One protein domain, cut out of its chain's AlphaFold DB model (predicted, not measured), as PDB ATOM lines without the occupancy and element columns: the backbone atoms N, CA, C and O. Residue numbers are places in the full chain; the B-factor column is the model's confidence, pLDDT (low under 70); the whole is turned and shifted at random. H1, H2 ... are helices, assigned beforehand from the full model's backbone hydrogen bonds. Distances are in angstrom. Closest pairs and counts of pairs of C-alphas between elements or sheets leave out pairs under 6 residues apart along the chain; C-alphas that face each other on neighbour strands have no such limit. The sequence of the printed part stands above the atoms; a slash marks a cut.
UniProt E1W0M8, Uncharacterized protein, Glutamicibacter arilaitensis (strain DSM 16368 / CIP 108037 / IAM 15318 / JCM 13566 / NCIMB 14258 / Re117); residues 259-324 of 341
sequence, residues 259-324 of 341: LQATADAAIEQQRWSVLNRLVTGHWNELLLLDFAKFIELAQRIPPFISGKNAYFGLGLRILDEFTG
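What this domain is: This is residues 259 to 324 of the 341 residues of an uncharacterized protein of Glutamicibacter arilaitensis (strain DSM 16368 / CIP 108037 / IAM 15318 / JCM 13566 / NCIMB 14258 / Re117) (UniProt E1W0M8). Look for a rounded cluster of short helices, mostly crossed, with H2 and H4 in its middle. H1 folds against H2 on one side as a helical hairpin, H6 crosses H4 on the opposite side, and H3 and the very short H5 sit at opposite edges. The printed part has 66 residues, with six named helices in the order H1 to H6 and no named strand; the class is all helix. It is compact, with a radius of gyration of the C-alphas of 10.8 A, and spans 28 by 26 by 19 A.

How they stand to each other: Start at H1, residues 259 to 268, and go on to H2, residues 272 to 281: they form a helical hairpin and touch at a shallow tilt of 21 degrees, opposite ways, with the closest C-alphas, those of Ala 263 and Leu 275, 5.8 A apart. Next come H3, residues 283 to 289, and H4, residues 291 to 299, a second helical hairpin. These two only just touch, with 3 pairs of C-alphas within 8 A, the closest being Leu 286 and Phe 294 at 5.8 A; their tilt is steep, 42 degrees, opposite ways. H2 and H4 are the hubs, touching three helices each. They touch each other at a steep tilt of 40 degrees, opposite ways, and their closest C-alphas, those of Val 279 and Ala 298, are 6.7 A apart. H5, residues 303 to 306, touches H2, with the closest C-alphas, Ser 273 and Ile 305, 7.0 A apart. H6, residues 310 to 323, touches H4 with residues 316 to 320 alone, at a steep tilt of 51 degrees, opposite ways; the closest C-alphas are Ala 298 and Leu 316, at 7.0 A. H1 and H6 are apart. In H1, H2, H3, H4 and H6 every O i to N i+4 pair is within hydrogen-bond range; H5 is too short for such a pair.

Where its parts are: Find C-alpha 259 at (-23.085, 36.966, -8.574); from there H1 runs 14.5 A to C-alpha 268. H2 measures 13.8 A from C-alpha 272 to 281, H3 9.9 A from 283 to 289, and H4 12.5 A from 291 to 299. H5 covers 5.1 A from C-alpha 303 to 306. H6, the longest with 14 residues, runs 20.1 A from C-alpha 310 at (-20.333, 36.091, 14.479) to C-alpha 323 at (-36.430, 27.176, 6.289).

The domain as a whole: The two C-alphas farthest apart, those of Gln 269 and Phe 322, are 29.0 A apart. The printed part has no cut, and its five links between helices are tight. Look at the B-factor column: the mean pLDDT of the printed part is 72.7, and residues 305 to 324 are under 70.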
ATOM      1  N   LEU A 259     -23.188  37.446  -9.957       83.12
ATOM      2  CA  LEU A 259     -23.085  36.966  -8.574       83.12
ATOM      3  C   LEU A 259     -23.194  35.441  -8.446       83.12
ATOM      4  O   LEU A 259     -22.392  34.821  -7.749       83.12
ATOM      5  N   GLN A 260     -24.162  34.826  -9.132       78.31
ATOM      6  CA  GLN A 260     -24.404  33.384  -9.023       78.31
ATOM      7  C   GLN A 260     -23.263  32.557  -9.621       78.31
ATOM      8  O   GLN A 260     -22.769  31.653  -8.956       78.31
ATOM      9  N   ALA A 261     -22.795  32.895 -10.828       81.25
ATOM     10  CA  ALA A 261     -21.678  32.181 -11.448       81.25
ATOM     11  C   ALA A 261     -20.387  32.343 -10.631       81.25
ATOM     12  O   ALA A 261     -19.627  31.389 -10.472       81.25
ATOM     13  N   THR A 262     -20.171  33.525 -10.041       82.88
ATOM     14  CA  THR A 262     -19.030  33.769  -9.147       82.88
ATOM     15  C   THR A 262     -19.111  32.909  -7.881       82.88
ATOM     16  O   THR A 262     -18.098  32.358  -7.446       82.88
ATOM     17  N   ALA A 263     -20.303  32.761  -7.293       80.75
ATOM     18  CA  ALA A 263     -20.515  31.919  -6.119       80.75
ATOM     19  C   ALA A 263     -20.329  30.423  -6.435       80.75
ATOM     20  O   ALA A 263     -19.628  29.728  -5.696       80.75
ATOM     21  N   ASP A 264     -20.882  29.954  -7.555       80.88
ATOM     22  CA  ASP A 264     -20.752  28.568  -8.017       80.88
ATOM     23  C   ASP A 264     -19.271  28.221  -8.286       80.88
ATOM     24  O   ASP A 264     -18.759  27.220  -7.774       80.88
ATOM     25  N   ALA A 265     -18.531  29.110  -8.962       78.44
ATOM     26  CA  ALA A 265     -17.092  28.957  -9.194       78.44
ATOM     27  C   ALA A 265     -16.271  28.987  -7.890       78.44
ATOM     28  O   ALA A 265     -15.297  28.244  -7.740       78.44
ATOM     29  N   ALA A 266     -16.652  29.823  -6.916       81.31
ATOM     30  CA  ALA A 266     -15.989  29.859  -5.615       81.31
ATOM     31  C   ALA A 266     -16.165  28.541  -4.846       81.31
ATOM     32  O   ALA A 266     -15.235  28.116  -4.161       81.31
ATOM     33  N   ILE A 267     -17.317  27.881  -4.972       79.75
ATOM     34  CA  ILE A 267     -17.563  26.567  -4.368       79.75
ATOM     35  C   ILE A 267     -16.719  25.488  -5.039       79.75
ATOM     36  O   ILE A 267     -16.039  24.733  -4.344       79.75
ATOM     37  N   GLU A 268     -16.740  25.422  -6.371       79.25
ATOM     38  CA  GLU A 268     -15.982  24.428  -7.140       79.25
ATOM     39  C   GLU A 268     -14.482  24.498  -6.821       79.25
ATOM     40  O   GLU A 268     -13.827  23.482  -6.594       79.25
ATOM     41  N   GLN A 269     -13.957  25.718  -6.688       73.94
ATOM     42  CA  GLN A 269     -12.555  25.983  -6.360       73.94
ATOM     43  C   GLN A 269     -12.266  26.001  -4.847       73.94
ATOM     44  O   GLN A 269     -11.150  26.331  -4.442       73.94
ATOM     45  N   GLN A 270     -13.256  25.696  -3.999       77.00
ATOM     46  CA  GLN A 270     -13.155  25.707  -2.532       77.00
ATOM     47  C   GLN A 270     -12.635  27.040  -1.949       77.00
ATOM     48  O   GLN A 270     -11.960  27.090  -0.917       77.00
ATOM     49  N   ARG A 271     -12.957  28.162  -2.598       77.94
ATOM     50  CA  ARG A 271     -12.575  29.526  -2.199       77.94
ATOM     51  C   ARG A 271     -13.569  30.097  -1.188       77.94
ATOM     52  O   ARG A 271     -14.250  31.090  -1.434       77.94
ATOM     53  N   TRP A 272     -13.622  29.482  -0.011       79.31
ATOM     54  CA  TRP A 272     -14.626  29.779   1.017       79.31
ATOM     55  C   TRP A 272     -14.624  31.224   1.528       79.31
ATOM     56  O   TRP A 272     -15.673  31.738   1.900       79.31
ATOM     57  N   SER A 273     -13.471  31.899   1.544       76.06
ATOM     58  CA  SER A 273     -13.389  33.315   1.931       76.06
ATOM     59  C   SER A 273     -14.113  34.229   0.942       76.06
ATOM     60  O   SER A 273     -14.779  35.172   1.363       76.06
ATOM     61  N   VAL A 274     -14.021  33.924  -0.355       78.00
ATOM     62  CA  VAL A 274     -14.715  34.648  -1.427       78.00
ATOM     63  C   VAL A 274     -16.210  34.396  -1.342       78.00
ATOM     64  O   VAL A 274     -16.979  35.351  -1.336       78.00
ATOM     65  N   LEU A 275     -16.615  33.132  -1.179       80.06
ATOM     66  CA  LEU A 275     -18.022  32.782  -0.985       80.06
ATOM     67  C   LEU A 275     -18.608  33.501   0.237       80.06
ATOM     68  O   LEU A 275     -19.661  34.116   0.139       80.06
ATOM     69  N   ASN A 276     -17.895  33.508   1.366       80.56
ATOM     70  CA  ASN A 276     -18.335  34.228   2.556       80.56
ATOM     71  C   ASN A 276     -18.499  35.730   2.288       80.56
ATOM     72  O   ASN A 276     -19.514  36.287   2.681       80.56
ATOM     73  N   ARG A 277     -17.555  36.378   1.588       79.69
ATOM     74  CA  ARG A 277     -17.677  37.804   1.232       79.69
ATOM     75  C   ARG A 277     -18.842  38.083   0.293       79.69
ATOM     76  O   ARG A 277     -19.557  39.045   0.540       79.69
ATOM     77  N   LEU A 278     -19.068  37.244  -0.718       81.62
ATOM     78  CA  LEU A 278     -20.222  37.362  -1.619       81.62
ATOM     79  C   LEU A 278     -21.530  37.299  -0.842       81.62
ATOM     80  O   LEU A 278     -22.370  38.185  -0.962       81.62
ATOM     81  N   VAL A 279     -21.668  36.271  -0.005       78.81
ATOM     82  CA  VAL A 279     -22.894  36.038   0.753       78.81
ATOM     83  C   VAL A 279     -23.084  37.111   1.824       78.81
ATOM     84  O   VAL A 279     -24.221  37.470   2.078       78.81
ATOM     85  N   THR A 280     -22.030  37.682   2.420       78.62
ATOM     86  CA  THR A 280     -22.175  38.791   3.384       78.62
ATOM     87  C   THR A 280     -22.346  40.163   2.737       78.62
ATOM     88  O   THR A 280     -23.025  41.012   3.303       78.62
ATOM     89  N   GLY A 281     -21.696  40.408   1.598       77.50
ATOM     90  CA  GLY A 281     -21.624  41.718   0.946       77.50
ATOM     91  C   GLY A 281     -22.792  41.985   0.002       77.50
ATOM     92  O   GLY A 281     -23.290  43.102  -0.038       77.50
ATOM     93  N   HIS A 282     -23.284  40.944  -0.677       78.38
ATOM     94  CA  HIS A 282     -24.363  41.025  -1.669       78.38
ATOM     95  C   HIS A 282     -25.586  40.189  -1.264       78.38
ATOM     96  O   HIS A 282     -26.320  39.679  -2.113       78.38
ATOM     97  N   TRP A 283     -25.807  40.003   0.043       75.62
ATOM     98  CA  TRP A 283     -26.904  39.182   0.570       75.62
ATOM     99  C   TRP A 283     -28.275  39.646   0.061       75.62
ATOM    100  O   TRP A 283     -29.108  38.827  -0.305       75.62
ATOM    101  N   ASN A 284     -28.495  40.958  -0.008       77.44
ATOM    102  CA  ASN A 284     -29.719  41.579  -0.509       77.44
ATOM    103  C   ASN A 284     -29.983  41.221  -1.977       77.44
ATOM    104  O   ASN A 284     -31.094  40.832  -2.325       77.44
ATOM    105  N   GLU A 285     -28.969  41.321  -2.834       77.50
ATOM    106  CA  GLU A 285     -29.081  41.007  -4.259       77.50
ATOM    107  C   GLU A 285     -29.271  39.505  -4.482       77.50
ATOM    108  O   GLU A 285     -30.137  39.102  -5.256       77.50
ATOM    109  N   LEU A 286     -28.529  38.667  -3.751       74.25
ATOM    110  CA  LEU A 286     -28.676  37.213  -3.812       74.25
ATOM    111  C   LEU A 286     -30.068  36.754  -3.353       74.25
ATOM    112  O   LEU A 286     -30.672  35.919  -4.024       74.25
ATOM    113  N   LEU A 287     -30.600  37.322  -2.264       74.00
ATOM    114  CA  LEU A 287     -31.958  37.036  -1.786       74.00
ATOM    115  C   LEU A 287     -33.030  37.427  -2.809       74.00
ATOM    116  O   LEU A 287     -34.009  36.700  -2.968       74.00
ATOM    117  N   LEU A 288     -32.868  38.579  -3.469       77.38
ATOM    118  CA  LEU A 288     -33.822  39.074  -4.465       77.38
ATOM    119  C   LEU A 288     -33.766  38.281  -5.776       77.38
ATOM    120  O   LEU A 288     -34.787  38.160  -6.449       77.38
ATOM    121  N   LEU A 289     -32.593  37.753  -6.137       76.25
ATOM    122  CA  LEU A 289     -32.414  36.916  -7.321       76.25
ATOM    123  C   LEU A 289     -32.973  35.504  -7.111       76.25
ATOM    124  O   LEU A 289     -33.731  35.028  -7.953       76.25
ATOM    125  N   ASP A 290     -32.588  34.833  -6.020       75.00
ATOM    126  CA  ASP A 290     -33.036  33.474  -5.698       75.00
ATOM    127  C   ASP A 290     -32.800  33.141  -4.211       75.00
ATOM    128  O   ASP A 290     -31.692  32.793  -3.789       75.00
ATOM    129  N   PHE A 291     -33.870  33.214  -3.414       73.00
ATOM    130  CA  PHE A 291     -33.847  32.912  -1.980       73.00
ATOM    131  C   PHE A 291     -33.373  31.484  -1.666       73.00
ATOM    132  O   PHE A 291     -32.591  31.282  -0.736       73.00
ATOM    133  N   ALA A 292     -33.827  30.491  -2.438       74.19
ATOM    134  CA  ALA A 292     -33.488  29.092  -2.194       74.19
ATOM    135  C   ALA A 292     -32.003  28.842  -2.480       74.19
ATOM    136  O   ALA A 292     -31.303  28.231  -1.670       74.19
ATOM    137  N   LYS A 293     -31.498  29.398  -3.588       73.38
ATOM    138  CA  LYS A 293     -30.080  29.304  -3.942       73.38
ATOM    139  C   LYS A 293     -29.193  30.063  -2.954       73.38
ATOM    140  O   LYS A 293     -28.127  29.568  -2.607       73.38
ATOM    141  N   PHE A 294     -29.619  31.217  -2.434       74.56
ATOM    142  CA  PHE A 294     -28.878  31.923  -1.380       74.56
ATOM    143  C   PHE A 294     -28.670  31.054  -0.130       74.56
ATOM    144  O   PHE A 294     -27.556  30.996   0.394       74.56
ATOM    145  N   ILE A 295     -29.708  30.343   0.319       72.38
ATOM    146  CA  ILE A 295     -29.609  29.449   1.479       72.38
ATOM    147  C   ILE A 295     -28.693  28.264   1.190       72.38
ATOM    148  O   ILE A 295     -27.839  27.941   2.015       72.38
ATOM    149  N   GLU A 296     -28.792  27.670   0.000       78.50
ATOM    150  CA  GLU A 296     -27.879  26.608  -0.419       78.50
ATOM    151  C   GLU A 296     -26.412  27.080  -0.406       78.50
ATOM    152  O   GLU A 296     -25.536  26.412   0.152       78.50
ATOM    153  N   LEU A 297     -26.135  28.256  -0.979       77.62
ATOM    154  CA  LEU A 297     -24.796  28.851  -1.017       77.62
ATOM    155  C   LEU A 297     -24.261  29.126   0.394       77.62
ATOM    156  O   LEU A 297     -23.102  28.836   0.692       77.62
ATOM    157  N   ALA A 298     -25.111  29.653   1.271       73.25
ATOM    158  CA  ALA A 298     -24.788  29.921   2.662       73.25
ATOM    159  C   ALA A 298     -24.452  28.650   3.460       73.25
ATOM    160  O   ALA A 298     -23.459  28.627   4.190       73.25
ATOM    161  N   GLN A 299     -25.243  27.585   3.305       76.69
ATOM    162  CA  GLN A 299     -25.040  26.306   3.995       76.69
ATOM    163  C   GLN A 299     -23.765  25.580   3.536       76.69
ATOM    164  O   GLN A 299     -23.185  24.803   4.297       76.69
ATOM    165  N   ARG A 300     -23.281  25.853   2.318       78.38
ATOM    166  CA  ARG A 300     -22.012  25.307   1.810       78.38
ATOM    167  C   ARG A 300     -20.771  25.945   2.450       78.38
ATOM    168  O   ARG A 300     -19.683  25.390   2.302       78.38
ATOM    169  N   ILE A 301     -20.893  27.069   3.167       74.06
ATOM    170  CA  ILE A 301     -19.757  27.723   3.835       74.06
ATOM    171  C   ILE A 301     -19.354  26.924   5.089       74.06
ATOM    172  O   ILE A 301     -20.152  26.795   6.021       74.06
ATOM    173  N   PRO A 302     -18.098  26.446   5.195       74.19
ATOM    174  CA  PRO A 302     -17.668  25.688   6.362       74.19
ATOM    175  C   PRO A 302     -17.742  26.493   7.679       74.19
ATOM    176  O   PRO A 302     -17.369  27.672   7.701       74.19
ATOM    177  N   PRO A 303     -18.096  25.861   8.820       70.50
ATOM    178  CA  PRO A 303     -18.279  26.546  10.107       70.50
ATOM    179  C   PRO A 303     -17.057  27.326  10.616       70.50
ATOM    180  O   PRO A 303     -17.191  28.327  11.316       70.50
ATOM    181  N   PHE A 304     -15.842  26.890  10.266       71.06
ATOM    182  CA  PHE A 304     -14.603  27.568  10.664       71.06
ATOM    183  C   PHE A 304     -14.362  28.890   9.912       71.06
ATOM    184  O   PHE A 304     -13.549  29.706  10.349       71.06
ATOM    185  N   ILE A 305     -15.052  29.109   8.787       67.75
ATOM    186  CA  ILE A 305     -15.034  30.367   8.034       67.75
ATOM    187  C   ILE A 305     -16.114  31.305   8.569       67.75
ATOM    188  O   ILE A 305     -15.803  32.443   8.915       67.75
ATOM    189  N   SER A 306     -17.351  30.821   8.721       60.59
ATOM    190  CA  SER A 306     -18.462  31.621   9.255       60.59
ATOM    191  C   SER A 306     -18.240  32.034  10.715       60.59
ATOM    192  O   SER A 306     -18.620  33.133  11.106       60.59
ATOM    193  N   GLY A 307     -17.518  31.231  11.506       57.72
ATOM    194  CA  GLY A 307     -17.110  31.571  12.876       57.72
ATOM    195  C   GLY A 307     -16.194  32.798  13.002       57.72
ATOM    196  O   GLY A 307     -16.048  33.325  14.102       57.72
ATOM    197  N   LYS A 308     -15.609  33.292  11.899       61.66
ATOM    198  CA  LYS A 308     -14.863  34.564  11.879       61.66
ATOM    199  C   LYS A 308     -15.777  35.793  11.818       61.66
ATOM    200  O   LYS A 308     -15.323  36.889  12.126       61.66
ATOM    201  N   ASN A 309     -17.050  35.617  11.454       62.06
ATOM    202  CA  ASN A 309     -18.062  36.668  11.434       62.06
ATOM    203  C   ASN A 309     -19.296  36.214  12.238       62.06
ATOM    204  O   ASN A 309     -20.213  35.582  11.713       62.06
ATOM    205  N   ALA A 310     -19.308  36.541  13.534       59.66
ATOM    206  CA  ALA A 310     -20.333  36.091  14.479       59.66
ATOM    207  C   ALA A 310     -21.768  36.462  14.055       59.66
ATOM    208  O   ALA A 310     -22.692  35.683  14.287       59.66
ATOM    209  N   TYR A 311     -21.950  37.611  13.397       61.06
ATOM    210  CA  TYR A 311     -23.257  38.076  12.923       61.06
ATOM    211  C   TYR A 311     -23.761  37.272  11.729       61.06
ATOM    212  O   TYR A 311     -24.942  36.941  11.666       61.06
ATOM    213  N   PHE A 312     -22.864  36.895  10.820       64.56
ATOM    214  CA  PHE A 312     -23.214  36.041   9.693       64.56
ATOM    215  C   PHE A 312     -23.594  34.631  10.158       64.56
ATOM    216  O   PHE A 312     -24.637  34.114   9.775       64.56
ATOM    217  N   GLY A 313     -22.810  34.043  11.069       60.28
ATOM    218  CA  GLY A 313     -23.138  32.743  11.662       60.28
ATOM    219  C   GLY A 313     -24.472  32.732  12.420       60.28
ATOM    220  O   GLY A 313     -25.178  31.725  12.388       60.28
ATOM    221  N   LEU A 314     -24.841  33.839  13.077       63.62
ATOM    222  CA  LEU A 314     -26.158  34.008  13.701       63.62
ATOM    223  C   LEU A 314     -27.267  34.119  12.643       63.62
ATOM    224  O   LEU A 314     -28.278  33.433  12.754       63.62
ATOM    225  N   GLY A 315     -27.057  34.933  11.605       66.31
ATOM    226  CA  GLY A 315     -27.999  35.102  10.498       66.31
ATOM    227  C   GLY A 315     -28.291  33.794   9.768       66.31
ATOM    228  O   GLY A 315     -29.451  33.501   9.501       66.31
ATOM    229  N   LEU A 316     -27.272  32.961   9.531       65.44
ATOM    230  CA  LEU A 316     -27.460  31.638   8.933       65.44
ATOM    231  C   LEU A 316     -28.279  30.702   9.816       65.44
ATOM    232  O   LEU A 316     -29.145  30.018   9.296       65.44
ATOM    233  N   ARG A 317     -28.055  30.691  11.137       63.69
ATOM    234  CA  ARG A 317     -28.869  29.871  12.054       63.69
ATOM    235  C   ARG A 317     -30.321  30.325  12.088       63.69
ATOM    236  O   ARG A 317     -31.211  29.490  12.079       63.69
ATOM    237  N   ILE A 318     -30.541  31.637  12.097       64.69
ATOM    238  CA  ILE A 318     -31.880  32.224  12.043       64.69
ATOM    239  C   ILE A 318     -32.570  31.822  10.728       64.69
ATOM    240  O   ILE A 318     -33.709  31.374  10.749       64.69
ATOM    241  N   LEU A 319     -31.876  31.924   9.591       64.44
ATOM    242  CA  LEU A 319     -32.396  31.501   8.286       64.44
ATOM    243  C   LEU A 319     -32.674  29.994   8.216       64.44
ATOM    244  O   LEU A 319     -33.706  29.605   7.683       64.44
ATOM    245  N   ASP A 320     -31.804  29.163   8.790       63.19
ATOM    246  CA  ASP A 320     -31.971  27.706   8.851       63.19
ATOM    247  C   ASP A 320     -33.199  27.318   9.699       63.19
ATOM    248  O   ASP A 320     -33.982  26.454   9.307       63.19
ATOM    249  N   GLU A 321     -33.449  28.030  10.807       62.88
ATOM    250  CA  GLU A 321     -34.687  27.916  11.599       62.88
ATOM    251  C   GLU A 321     -35.935  28.387  10.827       62.88
ATOM    252  O   GLU A 321     -37.023  27.831  11.015       62.88
ATOM    253  N   PHE A 322     -35.789  29.374   9.936       62.88
ATOM    254  CA  PHE A 322     -36.865  29.849   9.061       62.88
ATOM    255  C   PHE A 322     -37.186  28.883   7.914       62.88
ATOM    256  O   PHE A 322     -38.340  28.831   7.495       62.88
ATOM    257  N   THR A 323     -36.216  28.112   7.410       58.03
ATOM    258  CA  THR A 323     -36.430  27.176   6.289       58.03
ATOM    259  C   THR A 323     -36.603  25.719   6.675       58.03
ATOM    260  O   THR A 323     -37.177  24.960   5.900       58.03
ATOM    261  N   GLY A 324     -36.150  25.308   7.860       52.59
ATOM    262  CA  GLY A 324     -36.378  23.960   8.387       52.59
ATOM    263  C   GLY A 324     -37.815  23.715   8.862       52.59
ATOM    264  O   GLY A 324     -38.202  22.569   9.080       52.59
TER     265      GLY A 324